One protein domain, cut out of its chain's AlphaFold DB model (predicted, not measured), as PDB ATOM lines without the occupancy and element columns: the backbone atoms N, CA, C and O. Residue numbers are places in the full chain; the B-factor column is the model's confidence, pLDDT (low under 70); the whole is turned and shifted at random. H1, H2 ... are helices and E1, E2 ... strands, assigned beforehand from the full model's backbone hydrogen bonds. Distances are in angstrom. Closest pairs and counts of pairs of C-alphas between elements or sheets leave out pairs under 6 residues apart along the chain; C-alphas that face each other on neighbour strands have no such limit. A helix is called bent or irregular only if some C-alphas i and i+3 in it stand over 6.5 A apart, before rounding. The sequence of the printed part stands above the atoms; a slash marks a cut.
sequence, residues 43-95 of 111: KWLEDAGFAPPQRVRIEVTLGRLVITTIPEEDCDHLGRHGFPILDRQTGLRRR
ATOM      1  N   LYS A  43      39.053  40.087  33.912       84.94
ATOM      2  CA  LYS A  43      38.361  41.331  33.520       84.94
ATOM      3  C   LYS A  43      37.603  41.207  32.196       84.94
ATOM      4  O   LYS A  43      36.554  41.801  32.040       84.94
ATOM      5  N   TRP A  44      38.065  40.331  31.307       85.19
ATOM      6  CA  TRP A  44      37.398  40.050  30.035       85.19
ATOM      7  C   TRP A  44      35.972  39.494  30.190       85.19
ATOM      8  O   TRP A  44      35.186  39.597  29.256       85.19
ATOM      9  N   LEU A  45      35.627  38.897  31.342       86.31
ATOM     10  CA  LEU A  45      34.242  38.519  31.632       86.31
ATOM     11  C   LEU A  45      33.372  39.758  31.866       86.31
ATOM     12  O   LEU A  45      32.253  39.804  31.369       86.31
ATOM     13  N   GLU A  46      33.898  40.761  32.571       86.19
ATOM     14  CA  GLU A  46      33.216  42.044  32.789       86.19
ATOM     15  C   GLU A  46      33.057  42.789  31.460       86.19
ATOM     16  O   GLU A  46      31.958  43.237  31.142       86.19
ATOM     17  N   ASP A  47      34.111  42.815  30.634       84.00
ATOM     18  CA  ASP A  47      34.072  43.397  29.283       84.00
ATOM     19  C   ASP A  47      33.047  42.684  28.376       84.00
ATOM     20  O   ASP A  47      32.449  43.303  27.499       84.00
ATOM     21  N   ALA A  48      32.817  41.382  28.594       84.06
ATOM     22  CA  ALA A  48      31.815  40.578  27.887       84.06
ATOM     23  C   ALA A  48      30.388  40.744  28.447       84.06
ATOM     24  O   ALA A  48      29.468  40.066  27.990       84.06
ATOM     25  N   GLY A  49      30.193  41.627  29.430       86.44
ATOM     26  CA  GLY A  49      28.891  41.927  30.020       86.44
ATOM     27  C   GLY A  49      28.469  40.989  31.152       86.44
ATOM     28  O   GLY A  49      27.319  41.054  31.582       86.44
ATOM     29  N   PHE A  50      29.365  40.131  31.656       87.25
ATOM     30  CA  PHE A  50      29.105  39.327  32.850       87.25
ATOM     31  C   PHE A  50      29.468  40.126  34.104       87.25
ATOM     32  O   PHE A  50      30.645  40.309  34.415       87.25
ATOM     33  N   ALA A  51      28.463  40.547  34.869       83.88
ATOM     34  CA  ALA A  51      28.660  41.281  36.117       83.88
ATOM     35  C   ALA A  51      28.169  40.462  37.323       83.88
ATOM     36  O   ALA A  51      27.086  39.902  37.288       83.88
ATOM     37  N   PRO A  52      28.895  40.354  38.442       81.69
ATOM     38  CA  PRO A  52      28.324  39.775  39.660       81.69
ATOM     39  C   PRO A  52      27.311  40.747  40.309       81.69
ATOM     40  O   PRO A  52      27.601  41.941  40.364       81.69
ATOM     41  N   PRO A  53      26.177  40.288  40.887       76.50
ATOM     42  CA  PRO A  53      25.692  38.913  41.045       76.50
ATOM     43  C   PRO A  53      24.677  38.493  39.955       76.50
ATOM     44  O   PRO A  53      23.523  38.198  40.255       76.50
ATOM     45  N   GLN A  54      25.084  38.440  38.690       77.44
ATOM     46  CA  GLN A  54      24.210  38.042  37.582       77.44
ATOM     47  C   GLN A  54      24.080  36.521  37.446       77.44
ATOM     48  O   GLN A  54      25.013  35.755  37.711       77.44
ATOM     49  N   ARG A  55      22.906  36.077  36.988       82.19
ATOM     50  CA  ARG A  55      22.652  34.681  36.613       82.19
ATOM     51  C   ARG A  55      23.003  34.464  35.146       82.19
ATOM     52  O   ARG A  55      22.764  35.315  34.294       82.19
ATOM     53  N   VAL A  56      23.539  33.285  34.855       86.12
ATOM     54  CA  VAL A  56      23.896  32.878  33.495       86.12
ATOM     55  C   VAL A  56      23.150  31.608  33.117       86.12
ATOM     56  O   VAL A  56      22.920  30.734  33.958       86.12
ATOM     57  N   ARG A  57      22.765  31.508  31.850       85.81
ATOM     58  CA  ARG A  57      22.220  30.299  31.245       85.81
ATOM     59  C   ARG A  57      23.381  29.506  30.663       85.81
ATOM     60  O   ARG A  57      24.266  30.067  30.026       85.81
ATOM     61  N   ILE A  58      23.375  28.200  30.907       89.19
ATOM     62  CA  ILE A  58      24.359  27.276  30.348       89.19
ATOM     63  C   ILE A  58      23.605  26.287  29.474       89.19
ATOM     64  O   ILE A  58      22.813  25.489  29.974       89.19
ATOM     65  N   GLU A  59      23.850  26.344  28.172       90.50
ATOM     66  CA  GLU A  59      23.340  25.367  27.220       90.50
ATOM     67  C   GLU A  59      24.395  24.292  26.992       90.50
ATOM     68  O   GLU A  59      25.553  24.588  26.683       90.50
ATOM     69  N   VAL A  60      23.990  23.036  27.173       90.88
ATOM     70  CA  VAL A  60      24.873  21.875  27.088       90.88
ATOM     71  C   VAL A  60      24.501  21.061  25.859       90.88
ATOM     72  O   VAL A  60      23.394  20.539  25.757       90.88
ATOM     73  N   THR A  61      25.449  20.937  24.939       92.69
ATOM     74  CA  THR A  61      25.367  20.075  23.756       92.69
ATOM     75  C   THR A  61      26.617  19.201  23.683       92.69
ATOM     76  O   THR A  61      27.618  19.481  24.348       92.69
ATOM     77  N   LEU A  62      26.572  18.111  22.912       92.50
ATOM     78  CA  LEU A  62      27.713  17.199  22.796       92.50
ATOM     79  C   LEU A  62      28.952  17.965  22.296       92.50
ATOM     80  O   LEU A  62      28.948  18.501  21.192       92.50
ATOM     81  N   GLY A  63      29.991  18.045  23.133       90.50
ATOM     82  CA  GLY A  63      31.238  18.757  22.826       90.50
ATOM     83  C   GLY A  63      31.163  20.290  22.881       90.50
ATOM     84  O   GLY A  63      32.149  20.942  22.548       90.50
ATOM     85  N   ARG A  64      30.035  20.889  23.297       90.75
ATOM     86  CA  ARG A  64      29.863  22.349  23.298       90.75
ATOM     87  C   ARG A  64      29.031  22.842  24.481       90.75
ATOM     88  O   ARG A  64      27.893  22.427  24.690       90.75
ATOM     89  N   LEU A  65      29.609  23.797  25.205       90.44
ATOM     90  CA  LEU A  65      28.976  24.543  26.289       90.44
ATOM     91  C   LEU A  65      28.853  26.007  25.868       90.44
ATOM     92  O   LEU A  65      29.859  26.631  25.537       90.44
ATOM     93  N   VAL A  66      27.636  26.550  25.880       89.75
ATOM     94  CA  VAL A  66      27.382  27.972  25.598       89.75
ATOM     95  C   VAL A  66      26.905  28.643  26.878       89.75
ATOM     96  O   VAL A  66      25.953  28.178  27.500       89.75
ATOM     97  N   ILE A  67      27.583  29.718  27.282       90.12
ATOM     98  CA  ILE A  67      27.260  30.491  28.483       90.12
ATOM     99  C   ILE A  67      26.720  31.847  28.035       90.12
ATOM    100  O   ILE A  67      27.419  32.582  27.341       90.12
ATOM    101  N   THR A  68      25.496  32.178  28.434       90.31
ATOM    102  CA  THR A  68      24.839  33.449  28.103       90.31
ATOM    103  C   THR A  68      24.340  34.155  29.355       90.31
ATOM    104  O   THR A  68      23.990  33.524  30.353       90.31
ATOM    105  N   THR A  69      24.326  35.484  29.326       87.81
ATOM    106  CA  THR A  69      23.742  36.306  30.388       87.81
ATOM    107  C   THR A  69      22.223  36.187  30.372       87.81
ATOM    108  O   THR A  69      21.613  36.219  29.305       87.81
ATOM    109  N   ILE A  70      21.610  36.075  31.549       83.88
ATOM    110  CA  ILE A  70      20.155  36.167  31.704       83.88
ATOM    111  C   ILE A  70      19.839  37.597  32.171       83.88
ATOM    112  O   ILE A  70      20.485  38.057  33.122       83.88
ATOM    113  N   PRO A  71      18.902  38.317  31.531       77.19
ATOM    114  CA  PRO A  71      18.457  39.617  32.023       77.19
ATOM    115  C   PRO A  71      17.669  39.450  33.333       77.19
ATOM    116  O   PRO A  71      17.074  38.405  33.596       77.19
ATOM    117  N   GLU A  72      17.690  40.461  34.201       67.56
ATOM    118  CA  GLU A  72      17.106  40.355  35.550       67.56
ATOM    119  C   GLU A  72      15.599  40.052  35.531       67.56
ATOM    120  O   GLU A  72      15.120  39.280  36.358       67.56
ATOM    121  N   GLU A  73      14.876  40.559  34.534       68.81
ATOM    122  CA  GLU A  73      13.446  40.303  34.310       68.81
ATOM    123  C   GLU A  73      13.116  38.817  34.069       68.81
ATOM    124  O   GLU A  73      12.093  38.316  34.533       68.81
ATOM    125  N   ASP A  74      14.029  38.068  33.449       66.00
ATOM    126  CA  ASP A  74      13.854  36.636  33.179       66.00
ATOM    127  C   ASP A  74      14.291  35.749  34.358       66.00
ATOM    128  O   ASP A  74      14.059  34.530  34.376       66.00
ATOM    129  N   CYS A  75      14.931  36.330  35.378       61.19
ATOM    130  CA  CYS A  75      15.455  35.576  36.514       61.19
ATOM    131  C   CYS A  75      14.342  35.005  37.411       61.19
ATOM    132  O   CYS A  75      14.532  33.929  37.998       61.19
ATOM    133  N   ASP A  76      13.181  35.660  37.465       59.75
ATOM    134  CA  ASP A  76      12.026  35.238  38.264       59.75
ATOM    135  C   ASP A  76      11.293  34.043  37.640       59.75
ATOM    136  O   ASP A  76      10.855  33.126  38.344       59.75
ATOM    137  N   HIS A  77      11.246  33.969  36.307       55.47
ATOM    138  CA  HIS A  77      10.612  32.864  35.582       55.47
ATOM    139  C   HIS A  77      11.455  31.580  35.600       55.47
ATOM    140  O   HIS A  77      10.917  30.475  35.703       55.47
ATOM    141  N   LEU A  78      12.787  31.705  35.602       53.34
ATOM    142  CA  LEU A  78      13.714  30.569  35.705       53.34
ATOM    143  C   LEU A  78      13.894  30.053  37.147       53.34
ATOM    144  O   LEU A  78      14.526  29.017  37.369       53.34
ATOM    145  N   GLY A  79      13.360  30.761  38.150       49.84
ATOM    146  CA  GLY A  79      13.439  30.394  39.569       49.84
ATOM    147  C   GLY A  79      12.596  29.175  39.964       49.84
ATOM    148  O   GLY A  79      12.856  28.560  40.999       49.84
ATOM    149  N   ARG A  80      11.620  28.767  39.141       48.31
ATOM    150  CA  ARG A  80      10.708  27.661  39.485       48.31
ATOM    151  C   ARG A  80      11.294  26.257  39.282       48.31
ATOM    152  O   ARG A  80      10.733  25.303  39.808       48.31
ATOM    153  N   HIS A  81      12.430  26.122  38.589       45.94
ATOM    154  CA  HIS A  81      13.019  24.824  38.215       45.94
ATOM    155  C   HIS A  81      14.343  24.458  38.923       45.94
ATOM    156  O   HIS A  81      15.102  23.634  38.424       45.94
ATOM    157  N   GLY A  82      14.590  24.967  40.138       44.12
ATOM    158  CA  GLY A  82      15.460  24.250  41.089       44.12
ATOM    159  C   GLY A  82      16.840  24.835  41.408       44.12
ATOM    160  O   GLY A  82      17.657  24.131  41.998       44.12
ATOM    161  N   PHE A  83      17.109  26.111  41.123       48.81
ATOM    162  CA  PHE A  83      18.295  26.784  41.675       48.81
ATOM    163  C   PHE A  83      17.894  27.607  42.907       48.81
ATOM    164  O   PHE A  83      17.092  28.531  42.764       48.81
ATOM    165  N   PRO A  84      18.390  27.294  44.122       45.41
ATOM    166  CA  PRO A  84      18.026  28.053  45.309       45.41
ATOM    167  C   PRO A  84      18.566  29.479  45.184       45.41
ATOM    168  O   PRO A  84      19.777  29.692  45.119       45.41
ATOM    169  N   ILE A  85      17.646  30.441  45.160       48.41
ATOM    170  CA  ILE A  85      17.933  31.867  45.292       48.41
ATOM    171  C   ILE A  85      18.679  32.060  46.619       48.41
ATOM    172  O   ILE A  85      18.173  31.704  47.685       48.41
ATOM    173  N   LEU A  86      19.903  32.582  46.560       45.00
ATOM    174  CA  LEU A  86      20.590  33.112  47.734       45.00
ATOM    175  C   LEU A  86      20.027  34.512  47.987       45.00
ATOM    176  O   LEU A  86      20.351  35.453  47.270       45.00
ATOM    177  N   ASP A  87      19.159  34.631  48.990       46.31
ATOM    178  CA  ASP A  87      18.694  35.923  49.491       46.31
ATOM    179  C   ASP A  87      19.855  36.636  50.204       46.31
ATOM    180  O   ASP A  87      20.369  36.173  51.231       46.31
ATOM    181  N   ARG A  88      20.281  37.765  49.624       50.09
ATOM    182  CA  ARG A  88      21.405  38.588  50.085       50.09
ATOM    183  C   ARG A  88      21.175  39.182  51.478       50.09
ATOM    184  O   ARG A  88      22.158  39.512  52.133       50.09
ATOM    185  N   GLN A  89      19.931  39.318  51.946       43.56
ATOM    186  CA  GLN A  89      19.654  39.949  53.241       43.56
ATOM    187  C   GLN A  89      19.580  38.974  54.419       43.56
ATOM    188  O   GLN A  89      19.818  39.394  55.548       43.56
ATOM    189  N   THR A  90      19.290  37.687  54.203       50.28
ATOM    190  CA  THR A  90      19.014  36.769  55.327       50.28
ATOM    191  C   THR A  90      19.985  35.603  55.468       50.28
ATOM    192  O   THR A  90      19.969  34.949  56.509       50.28
ATOM    193  N   GLY A  91      20.824  35.304  54.465       45.41
ATOM    194  CA  GLY A  91      21.810  34.210  54.529       45.41
ATOM    195  C   GLY A  91      21.217  32.815  54.800       45.41
ATOM    196  O   GLY A  91      21.949  31.835  54.934       45.41
ATOM    197  N   LEU A  92      19.889  32.699  54.875       38.41
ATOM    198  CA  LEU A  92      19.185  31.489  55.250       38.41
ATOM    199  C   LEU A  92      18.758  30.749  53.993       38.41
ATOM    200  O   LEU A  92      17.989  31.242  53.168       38.41
ATOM    201  N   ARG A  93      19.215  29.500  53.894       40.69
ATOM    202  CA  ARG A  93      18.711  28.517  52.936       40.69
ATOM    203  C   ARG A  93      17.249  28.215  53.252       40.69
ATOM    204  O   ARG A  93      16.949  27.235  53.934       40.69
ATOM    205  N   ARG A  94      16.317  29.020  52.741       44.69
ATOM    206  CA  ARG A  94      14.902  28.647  52.740       44.69
ATOM    207  C   ARG A  94      14.724  27.505  51.745       44.69
ATOM    208  O   ARG A  94      14.440  27.711  50.572       44.69
ATOM    209  N   ARG A  95      14.851  26.267  52.231       40.81
ATOM    210  CA  ARG A  95      14.045  25.182  51.669       40.81
ATOM    211  C   ARG A  95      12.605  25.623  51.899       40.81
ATOM    212  O   ARG A  95      12.118  25.505  53.022       40.81
TER     213      ARG A  95
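What this domain is: This is residues 43 to 95 of the 111 residues of the protein "SymE_toxin domain-containing protein" of Burkholderia plantarii (UniProt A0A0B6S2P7). Picture a slim two-stranded hairpin, E1 and E2, whose turn sticks out with residues 60 to 65, while past the last residue of E2 the backbone runs off through two very short helices, H2 and H3, into a tail. Residues 82 to 95 of that tail hold no named element and fold into a loop that sticks out with residues 87 to 92, and a third short helix, H1, lies off by itself before the hairpin. The printed part has 53 residues, with three named helices and two named strands in the order H1, E1, E2, H2, H3; the sheet is E1 - E2, antiparallel. The class is mixed, helices and strands, though under half of the residues are in named elements. The whole is loose, with a radius of gyration of the C-alphas of 13.4 A and spans of 36 by 28 by 19 A.

How they stand to each other: Begin with the sheet: E1, residues 56 to 61, and E2, residues 64 to 69, form an antiparallel hairpin over a tight link, with 162 degrees between their directions. Look at C-alphas 56 and 69, which face each other at 4.6 A, and at 61 and 64, which face each other at 5.1 A. N 57 and O 68 are within hydrogen-bond range at 2.8 A, as are N 66 and O 59 at 3.0 A. From E2 a tight link leads to H2, residues 72 to 75, and another to H3, residues 78 to 81; H2 and H3 meet only through their link. H2 and H3 are each apart from E1, and H3 is also apart from E2. H1, residues 43 to 47, is apart from E2, H2 and H3. In H1 the O i to N i+4 pair is within hydrogen-bond range; H2 and H3 are too short for such a pair, and the one O i to N i+3 pair is within range in H2 but not in H3.

Where its parts are: Find C-alpha 56 at (23.896, 32.878, 33.495); from there E1 runs 16.2 A to C-alpha 61. E2 starts at C-alpha 64, (29.863, 22.349, 23.298), and covers 16.8 A. H1 starts at C-alpha 43, (38.361, 41.331, 33.520), and measures 6.4 A; H2 measures 5.1 A. H3 is neither bent nor irregular, but only just: C-alphas 78 and 81 are 6.3 A apart.

The domain as a whole: The two C-alphas farthest apart are those of Gly 63 and Thr 90, at 39.1 A. The printed part has no cut; the link from H1 to E1 is short, and no link is long. Read the B-factor column from residue 72 to 95: those 24 residues are under 70, and the mean pLDDT of the printed part of this model is 70.1.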